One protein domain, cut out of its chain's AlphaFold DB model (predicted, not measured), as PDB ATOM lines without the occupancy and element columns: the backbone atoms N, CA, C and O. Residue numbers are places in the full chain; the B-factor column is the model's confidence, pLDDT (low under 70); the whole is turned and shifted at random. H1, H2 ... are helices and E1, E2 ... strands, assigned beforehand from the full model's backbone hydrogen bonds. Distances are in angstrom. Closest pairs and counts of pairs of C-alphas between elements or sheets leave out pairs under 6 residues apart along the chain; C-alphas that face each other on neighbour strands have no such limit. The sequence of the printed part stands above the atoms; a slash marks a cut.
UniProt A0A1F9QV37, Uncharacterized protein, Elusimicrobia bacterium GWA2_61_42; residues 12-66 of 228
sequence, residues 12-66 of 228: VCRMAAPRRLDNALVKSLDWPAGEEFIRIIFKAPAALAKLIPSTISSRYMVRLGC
ATOM      1  N   VAL A  12     -15.793 -50.672  17.761       89.19
ATOM      2  CA  VAL A  12     -14.546 -51.235  18.296       89.19
ATOM      3  C   VAL A  12     -13.521 -50.124  18.478       89.19
ATOM      4  O   VAL A  12     -12.940 -49.643  17.509       89.19
ATOM      5  N   CYS A  13     -13.222 -49.786  19.729       90.69
ATOM      6  CA  CYS A  13     -12.150 -48.859  20.079       90.69
ATOM      7  C   CYS A  13     -10.876 -49.640  20.399       90.69
ATOM      8  O   CYS A  13     -10.861 -50.467  21.312       90.69
ATOM      9  N   ARG A  14      -9.782 -49.377  19.678       93.38
ATOM     10  CA  ARG A  14      -8.462 -49.955  19.982       93.38
ATOM     11  C   ARG A  14      -7.584 -48.916  20.663       93.38
ATOM     12  O   ARG A  14      -7.272 -47.894  20.064       93.38
ATOM     13  N   MET A  15      -7.139 -49.185  21.888       93.25
ATOM     14  CA  MET A  15      -6.356 -48.224  22.677       93.25
ATOM     15  C   MET A  15      -5.324 -48.901  23.579       93.25
ATOM     16  O   MET A  15      -5.340 -50.117  23.756       93.25
ATOM     17  N   ALA A  16      -4.396 -48.122  24.137       92.50
ATOM     18  CA  ALA A  16      -3.582 -48.602  25.250       92.50
ATOM     19  C   ALA A  16      -4.487 -48.897  26.458       92.50
ATOM     20  O   ALA A  16      -5.539 -48.277  26.611       92.50
ATOM     21  N   ALA A  17      -4.094 -49.849  27.306       89.75
ATOM     22  CA  ALA A  17      -4.847 -50.101  28.524       89.75
ATOM     23  C   ALA A  17      -4.820 -48.845  29.417       89.75
ATOM     24  O   ALA A  17      -3.734 -48.321  29.690       89.75
ATOM     25  N   PRO A  18      -5.985 -48.343  29.857       88.44
ATOM     26  CA  PRO A  18      -6.043 -47.144  30.675       88.44
ATOM     27  C   PRO A  18      -5.505 -47.436  32.079       88.44
ATOM     28  O   PRO A  18      -5.357 -48.587  32.488       88.44
ATOM     29  N   ARG A  19      -5.249 -46.387  32.864       87.12
ATOM     30  CA  ARG A  19      -4.900 -46.565  34.284       87.12
ATOM     31  C   ARG A  19      -6.079 -47.086  35.110       87.12
ATOM     32  O   ARG A  19      -5.848 -47.737  36.123       87.12
ATOM     33  N   ARG A  20      -7.314 -46.760  34.710       89.00
ATOM     34  CA  ARG A  20      -8.566 -47.109  35.399       89.00
ATOM     35  C   ARG A  20      -9.694 -47.317  34.385       89.00
ATOM     36  O   ARG A  20      -9.659 -46.743  33.299       89.00
ATOM     37  N   LEU A  21     -10.688 -48.124  34.755       90.31
ATOM     38  CA  LEU A  21     -11.974 -48.207  34.058       90.31
ATOM     39  C   LEU A  21     -13.013 -47.407  34.848       90.31
ATOM     40  O   LEU A  21     -13.524 -47.888  35.859       90.31
ATOM     41  N   ASP A  22     -13.304 -46.190  34.398       92.50
ATOM     42  CA  ASP A  22     -14.181 -45.238  35.082       92.50
ATOM     43  C   ASP A  22     -15.095 -44.476  34.105       92.50
ATOM     44  O   ASP A  22     -15.025 -44.642  32.886       92.50
ATOM     45  N   ASN A  23     -15.986 -43.633  34.637       91.50
ATOM     46  CA  ASN A  23     -16.877 -42.809  33.814       91.50
ATOM     47  C   ASN A  23     -16.136 -41.792  32.932       91.50
ATOM     48  O   ASN A  23     -16.697 -41.382  31.918       91.50
ATOM     49  N   ALA A  24     -14.926 -41.359  33.303       91.38
ATOM     50  CA  ALA A  24     -14.161 -40.412  32.495       91.38
ATOM     51  C   ALA A  24     -13.698 -41.082  31.197       91.38
ATOM     52  O   ALA A  24     -13.913 -40.526  30.123       91.38
ATOM     53  N   LEU A  25     -13.201 -42.320  31.291       91.88
ATOM     54  CA  LEU A  25     -12.919 -43.143  30.119       91.88
ATOM     55  C   LEU A  25     -14.167 -43.317  29.254       91.88
ATOM     56  O   LEU A  25     -14.098 -43.101  28.055       91.88
ATOM     57  N   VAL A  26     -15.318 -43.683  29.836       91.50
ATOM     58  CA  VAL A  26     -16.548 -43.900  29.050       91.50
ATOM     59  C   VAL A  26     -16.957 -42.640  28.280       91.50
ATOM     60  O   VAL A  26     -17.364 -42.741  27.124       91.50
ATOM     61  N   LYS A  27     -16.826 -41.458  28.896       90.75
ATOM     62  CA  LYS A  27     -17.114 -40.170  28.250       90.75
ATOM     63  C   LYS A  27     -16.160 -39.855  27.096       90.75
ATOM     64  O   LYS A  27     -16.583 -39.182  26.169       90.75
ATOM     65  N   SER A  28     -14.920 -40.348  27.123       91.50
ATOM     66  CA  SER A  28     -13.924 -40.078  26.079       91.50
ATOM     67  C   SER A  28     -13.967 -41.049  24.891       91.50
ATOM     68  O   SER A  28     -13.090 -40.986  24.039       91.50
ATOM     69  N   LEU A  29     -14.898 -42.012  24.854       89.81
ATOM     70  CA  LEU A  29     -14.980 -43.014  23.776       89.81
ATOM     71  C   LEU A  29     -15.735 -42.531  22.527       89.81
ATOM     72  O   LEU A  29     -15.929 -43.341  21.624       89.81
ATOM     73  N   ASP A  30     -16.219 -41.284  22.504       84.88
ATOM     74  CA  ASP A  30     -17.106 -40.746  21.458       84.88
ATOM     75  C   ASP A  30     -18.237 -41.720  21.085       84.88
ATOM     76  O   ASP A  30     -18.583 -41.911  19.922       84.88
ATOM     77  N   TRP A  31     -18.791 -42.401  22.096       90.12
ATOM     78  CA  TRP A  31     -19.737 -43.502  21.916       90.12
ATOM     79  C   TRP A  31     -21.040 -42.994  21.269       90.12
ATOM     80  O   TRP A  31     -21.837 -42.348  21.964       90.12
ATOM     81  N   PRO A  32     -21.333 -43.339  19.994       87.75
ATOM     82  CA  PRO A  32     -22.487 -42.801  19.273       87.75
ATOM     83  C   PRO A  32     -23.806 -43.081  19.996       87.75
ATOM     84  O   PRO A  32     -24.000 -44.170  20.536       87.75
ATOM     85  N   ALA A  33     -24.727 -42.112  20.021       83.81
ATOM     86  CA  ALA A  33     -25.987 -42.213  20.769       83.81
ATOM     87  C   ALA A  33     -26.886 -43.384  20.312       83.81
ATOM     88  O   ALA A  33     -27.565 -43.980  21.141       83.81
ATOM     89  N   GLY A  34     -26.828 -43.760  19.029       84.00
ATOM     90  CA  GLY A  34     -27.600 -44.878  18.467       84.00
ATOM     91  C   GLY A  34     -27.032 -46.275  18.741       84.00
ATOM     92  O   GLY A  34     -27.710 -47.261  18.478       84.00
ATOM     93  N   GLU A  35     -25.811 -46.383  19.274       87.88
ATOM     94  CA  GLU A  35     -25.154 -47.679  19.473       87.88
ATOM     95  C   GLU A  35     -25.320 -48.179  20.906       87.88
ATOM     96  O   GLU A  35     -24.857 -47.557  21.862       87.88
ATOM     97  N   GLU A  36     -25.937 -49.344  21.084       87.75
ATOM     98  CA  GLU A  36     -26.171 -49.916  22.416       87.75
ATOM     99  C   GLU A  36     -24.913 -50.517  23.043       87.75
ATOM    100  O   GLU A  36     -24.848 -50.671  24.264       87.75
ATOM    101  N   PHE A  37     -23.916 -50.874  22.227       91.44
ATOM    102  CA  PHE A  37     -22.743 -51.627  22.653       91.44
ATOM    103  C   PHE A  37     -21.451 -51.082  22.050       91.44
ATOM    104  O   PHE A  37     -21.330 -50.909  20.840       91.44
ATOM    105  N   ILE A  38     -20.438 -50.929  22.898       93.62
ATOM    106  CA  ILE A  38     -19.074 -50.614  22.483       93.62
ATOM    107  C   ILE A  38     -18.103 -51.639  23.060       93.62
ATOM    108  O   ILE A  38     -18.246 -52.122  24.188       93.62
ATOM    109  N   ARG A  39     -17.092 -51.990  22.270       94.88
ATOM    110  CA  ARG A  39     -16.010 -52.883  22.675       94.88
ATOM    111  C   ARG A  39     -14.691 -52.138  22.635       94.88
ATOM    112  O   ARG A  39     -14.211 -51.756  21.574       94.88
ATOM    113  N   ILE A  40     -14.049 -52.040  23.786       94.94
ATOM    114  CA  ILE A  40     -12.671 -51.586  23.904       94.94
ATOM    115  C   ILE A  40     -11.764 -52.811  23.806       94.94
ATOM    116  O   ILE A  40     -11.960 -53.789  24.530       94.94
ATOM    117  N   ILE A  41     -10.780 -52.774  22.916       94.62
ATOM    118  CA  ILE A  41      -9.723 -53.780  22.790       94.62
ATOM    119  C   ILE A  41      -8.402 -53.110  23.152       94.62
ATOM    120  O   ILE A  41      -8.022 -52.100  22.554       94.62
ATOM    121  N   PHE A  42      -7.688 -53.676  24.119       94.38
ATOM    122  CA  PHE A  42      -6.391 -53.147  24.510       94.38
ATOM    123  C   PHE A  42      -5.293 -53.642  23.573       94.38
ATOM    124  O   PHE A  42      -5.219 -54.831  23.267       94.38
ATOM    125  N   LYS A  43      -4.408 -52.731  23.154       93.31
ATOM    126  CA  LYS A  43      -3.206 -53.057  22.367       93.31
ATOM    127  C   LYS A  43      -2.291 -54.035  23.114       93.31
ATOM    128  O   LYS A  43      -1.693 -54.906  22.494       93.31
ATOM    129  N   ALA A  44      -2.227 -53.906  24.439       92.56
ATOM    130  CA  ALA A  44      -1.546 -54.830  25.334       92.56
ATOM    131  C   ALA A  44      -2.485 -55.232  26.486       92.56
ATOM    132  O   ALA A  44      -3.228 -54.378  26.979       92.56
ATOM    133  N   PRO A  45      -2.465 -56.499  26.939       92.69
ATOM    134  CA  PRO A  45      -3.238 -56.927  28.099       92.69
ATOM    135  C   PRO A  45      -2.829 -56.161  29.360       92.69
ATOM    136  O   PRO A  45      -1.649 -55.881  29.564       92.69
ATOM    137  N   ALA A  46      -3.785 -55.891  30.243       94.06
ATOM    138  CA  ALA A  46      -3.528 -55.248  31.531       94.06
ATOM    139  C   ALA A  46      -3.970 -56.130  32.694       94.06
ATOM    140  O   ALA A  46      -4.925 -56.889  32.575       94.06
ATOM    141  N   ALA A  47      -3.286 -56.030  33.833       94.38
ATOM    142  CA  ALA A  47      -3.650 -56.784  35.030       94.38
ATOM    143  C   ALA A  47      -5.097 -56.483  35.449       94.38
ATOM    144  O   ALA A  47      -5.465 -55.316  35.595       94.38
ATOM    145  N   LEU A  48      -5.897 -57.527  35.690       94.94
ATOM    146  CA  LEU A  48      -7.294 -57.383  36.108       94.94
ATOM    147  C   LEU A  48      -7.426 -56.558  37.389       94.94
ATOM    148  O   LEU A  48      -8.283 -55.685  37.453       94.94
ATOM    149  N   ALA A  49      -6.514 -56.745  38.347       91.31
ATOM    150  CA  ALA A  49      -6.470 -55.971  39.588       91.31
ATOM    151  C   ALA A  49      -6.392 -54.444  39.369       91.31
ATOM    152  O   ALA A  49      -6.850 -53.680  40.212       91.31
ATOM    153  N   LYS A  50      -5.838 -53.983  38.235       89.69
ATOM    154  CA  LYS A  50      -5.737 -52.551  37.898       89.69
ATOM    155  C   LYS A  50      -6.974 -52.009  37.179       89.69
ATOM    156  O   LYS A  50      -7.150 -50.800  37.102       89.69
ATOM    157  N   LEU A  51      -7.816 -52.891  36.639       89.44
ATOM    158  CA  LEU A  51      -8.951 -52.546  35.779       89.44
ATOM    159  C   LEU A  51     -10.284 -53.045  36.344       89.44
ATOM    160  O   LEU A  51     -11.206 -53.354  35.593       89.44
ATOM    161  N   ILE A  52     -10.407 -53.115  37.669       87.25
ATOM    162  CA  ILE A  52     -11.700 -53.345  38.316       87.25
ATOM    163  C   ILE A  52     -12.568 -52.088  38.101       87.25
ATOM    164  O   ILE A  52     -12.139 -50.991  38.466       87.25
ATOM    165  N   PRO A  53     -13.773 -52.208  37.509       83.94
ATOM    166  CA  PRO A  53     -14.622 -51.066  37.179       83.94
ATOM    167  C   PRO A  53     -15.343 -50.549  38.431       83.94
ATOM    168  O   PRO A  53     -16.495 -50.890  38.692       83.94
ATOM    169  N   SER A  54     -14.657 -49.746  39.242       75.50
ATOM    170  CA  SER A  54     -15.161 -49.310  40.551       75.50
ATOM    171  C   SER A  54     -16.116 -48.114  40.495       75.50
ATOM    172  O   SER A  54     -16.930 -47.961  41.402       75.50
ATOM    173  N   THR A  55     -16.047 -47.285  39.448       87.12
ATOM    174  CA  THR A  55     -16.790 -46.011  39.367       87.12
ATOM    175  C   THR A  55     -17.613 -45.839  38.092       87.12
ATOM    176  O   THR A  55     -18.174 -44.767  37.874       87.12
ATOM    177  N   ILE A  56     -17.717 -46.862  37.237       91.06
ATOM    178  CA  ILE A  56     -18.590 -46.802  36.055       91.06
ATOM    179  C   ILE A  56     -20.058 -46.762  36.506       91.06
ATOM    180  O   ILE A  56     -20.475 -47.527  37.374       91.06
ATOM    181  N   SER A  57     -20.837 -45.853  35.915       90.62
ATOM    182  CA  SER A  57     -22.261 -45.678  36.208       90.62
ATOM    183  C   SER A  57     -23.044 -46.973  35.982       90.62
ATOM    184  O   SER A  57     -22.844 -47.670  34.988       90.62
ATOM    185  N   SER A  58     -24.006 -47.248  36.867       89.31
ATOM    186  CA  SER A  58     -24.903 -48.404  36.778       89.31
ATOM    187  C   SER A  58     -25.817 -48.394  35.554       89.31
ATOM    188  O   SER A  58     -26.429 -49.417  35.279       89.31
ATOM    189  N   ARG A  59     -25.894 -47.285  34.802       90.69
ATOM    190  CA  ARG A  59     -26.560 -47.236  33.486       90.69
ATOM    191  C   ARG A  59     -25.818 -48.032  32.408       90.69
ATOM    192  O   ARG A  59     -26.302 -48.154  31.288       90.69
ATOM    193  N   TYR A  60     -24.619 -48.525  32.719       92.31
ATOM    194  CA  TYR A  60     -23.835 -49.371  31.839       92.31
ATOM    195  C   TYR A  60     -23.651 -50.760  32.442       92.31
ATOM    196  O   TYR A  60     -23.287 -50.916  33.608       92.31
ATOM    197  N   MET A  61     -23.802 -51.779  31.605       93.69
ATOM    198  CA  MET A  61     -23.299 -53.112  31.887       93.69
ATOM    199  C   MET A  61     -21.859 -53.211  31.384       93.69
ATOM    200  O   MET A  61     -21.594 -53.045  30.195       93.69
ATOM    201  N   VAL A  62     -20.927 -53.507  32.288       95.25
ATOM    202  CA  VAL A  62     -19.509 -53.711  31.964       95.25
ATOM    203  C   VAL A  62     -19.220 -55.204  31.935       95.25
ATOM    204  O   VAL A  62     -19.515 -55.894  32.908       95.25
ATOM    205  N   ARG A  63     -18.595 -55.704  30.866       95.69
ATOM    206  CA  ARG A  63     -18.131 -57.094  30.779       95.69
ATOM    207  C   ARG A  63     -16.677 -57.159  30.333       95.69
ATOM    208  O   ARG A  63     -16.332 -56.755  29.226       95.69
ATOM    209  N   LEU A  64     -15.823 -57.703  31.182       96.44
ATOM    210  CA  LEU A  64     -14.400 -57.885  30.941       96.44
ATOM    211  C   LEU A  64     -14.154 -59.237  30.270       96.44
ATOM    212  O   LEU A  64     -14.658 -60.270  30.710       96.44
ATOM    213  N   GLY A  65     -13.371 -59.236  29.193       95.81
ATOM    214  CA  GLY A  65     -12.785 -60.442  28.621       95.81
ATOM    215  C   GLY A  65     -11.389 -60.652  29.187       95.81
ATOM    216  O   GLY A  65     -10.466 -59.904  28.841       95.81
ATOM    217  N   CYS A  66     -11.249 -61.670  30.030       95.62
ATOM    218  CA  CYS A  66     -10.031 -61.938  30.783       95.62
ATOM    219  C   CYS A  66      -9.420 -63.291  30.414       95.62
ATOM    220  O   CYS A  66     -10.129 -64.204  29.985       95.62
TER     221      CYS A  66
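AT A GLANCE: This is residues 12 to 66 of the 228 residues of an uncharacterized protein of Elusimicrobia bacterium GWA2_61_42 (UniProt A0A1F9QV37). A small two-strand parallel ladder, in which the short E1 runs beside the first part of the much longer E2, makes one side of the domain; past it E2 turns a sharp corner at residue 44. The short helix H1 lies in the crossover between these two strands, and the last strand, E3, runs along the side of the domain away from H1, near E2 but not paired with it. The printed part has 55 residues, with one named helix and three named strands in the order E1, H1, E2, E3; the sheet has the order E1, E2 and is parallel. The class is mostly strand, though under half of the residues are in named elements. The whole is compact, with a radius of gyration of the C-alphas of 11.0 A, and spans 31 by 22 by 18 A.

HOW THE PARTS SIT: E1, residues 12 to 15, and E2, residues 37 to 47, are parallel neighbours, with 28 degrees between their directions. C-alphas 13 and 40 face each other at 4.7 A. Among the backbone pairs within hydrogen-bond range are N 41 and O 13, 2.8 A, and N 13 and O 39, 2.9 A. With H1, residues 23 to 27, they form a strand-helix-strand unit, two parallel neighbour strands with a helix between them along the chain, and its crossover is right-handed. In H1 every O i to N i+4 pair is within hydrogen-bond range. E2 bends by 95 degrees at residue 44. E3, residues 60 to 66, pairs with no named strand. E2 and E3 are near each other, with 11 pairs of C-alphas within 10 A and no pair within 8 A. E3 is apart from E1 and from H1.

IN THESE COORDINATES: E1 begins at Val 12, whose C-alpha is at (-14.546, -51.235, 18.296), and ends at Met 15. H1 runs from Asn 23 to Lys 27. E2, the longest strand with 11 residues, runs from Phe 37, C-alpha at (-22.743, -51.627, 22.653), to Ala 47 and measures 23.3 A from first to last C-alpha. E3 runs from Tyr 60 to Cys 66, C-alpha at (-10.031, -61.938, 30.783), and measures 18.7 A.

THE WHOLE: The C-alphas farthest apart are those of Gly 34 and Ala 49, at 31.9 A. The printed part has no cut. The links E1 to H1 and H1 to E2 are short; the link E2 to E3, residues 48 to 59, is long and has no named element. The mean pLDDT of the printed part is 90.9, and no printed residue is under 70 in this predicted model.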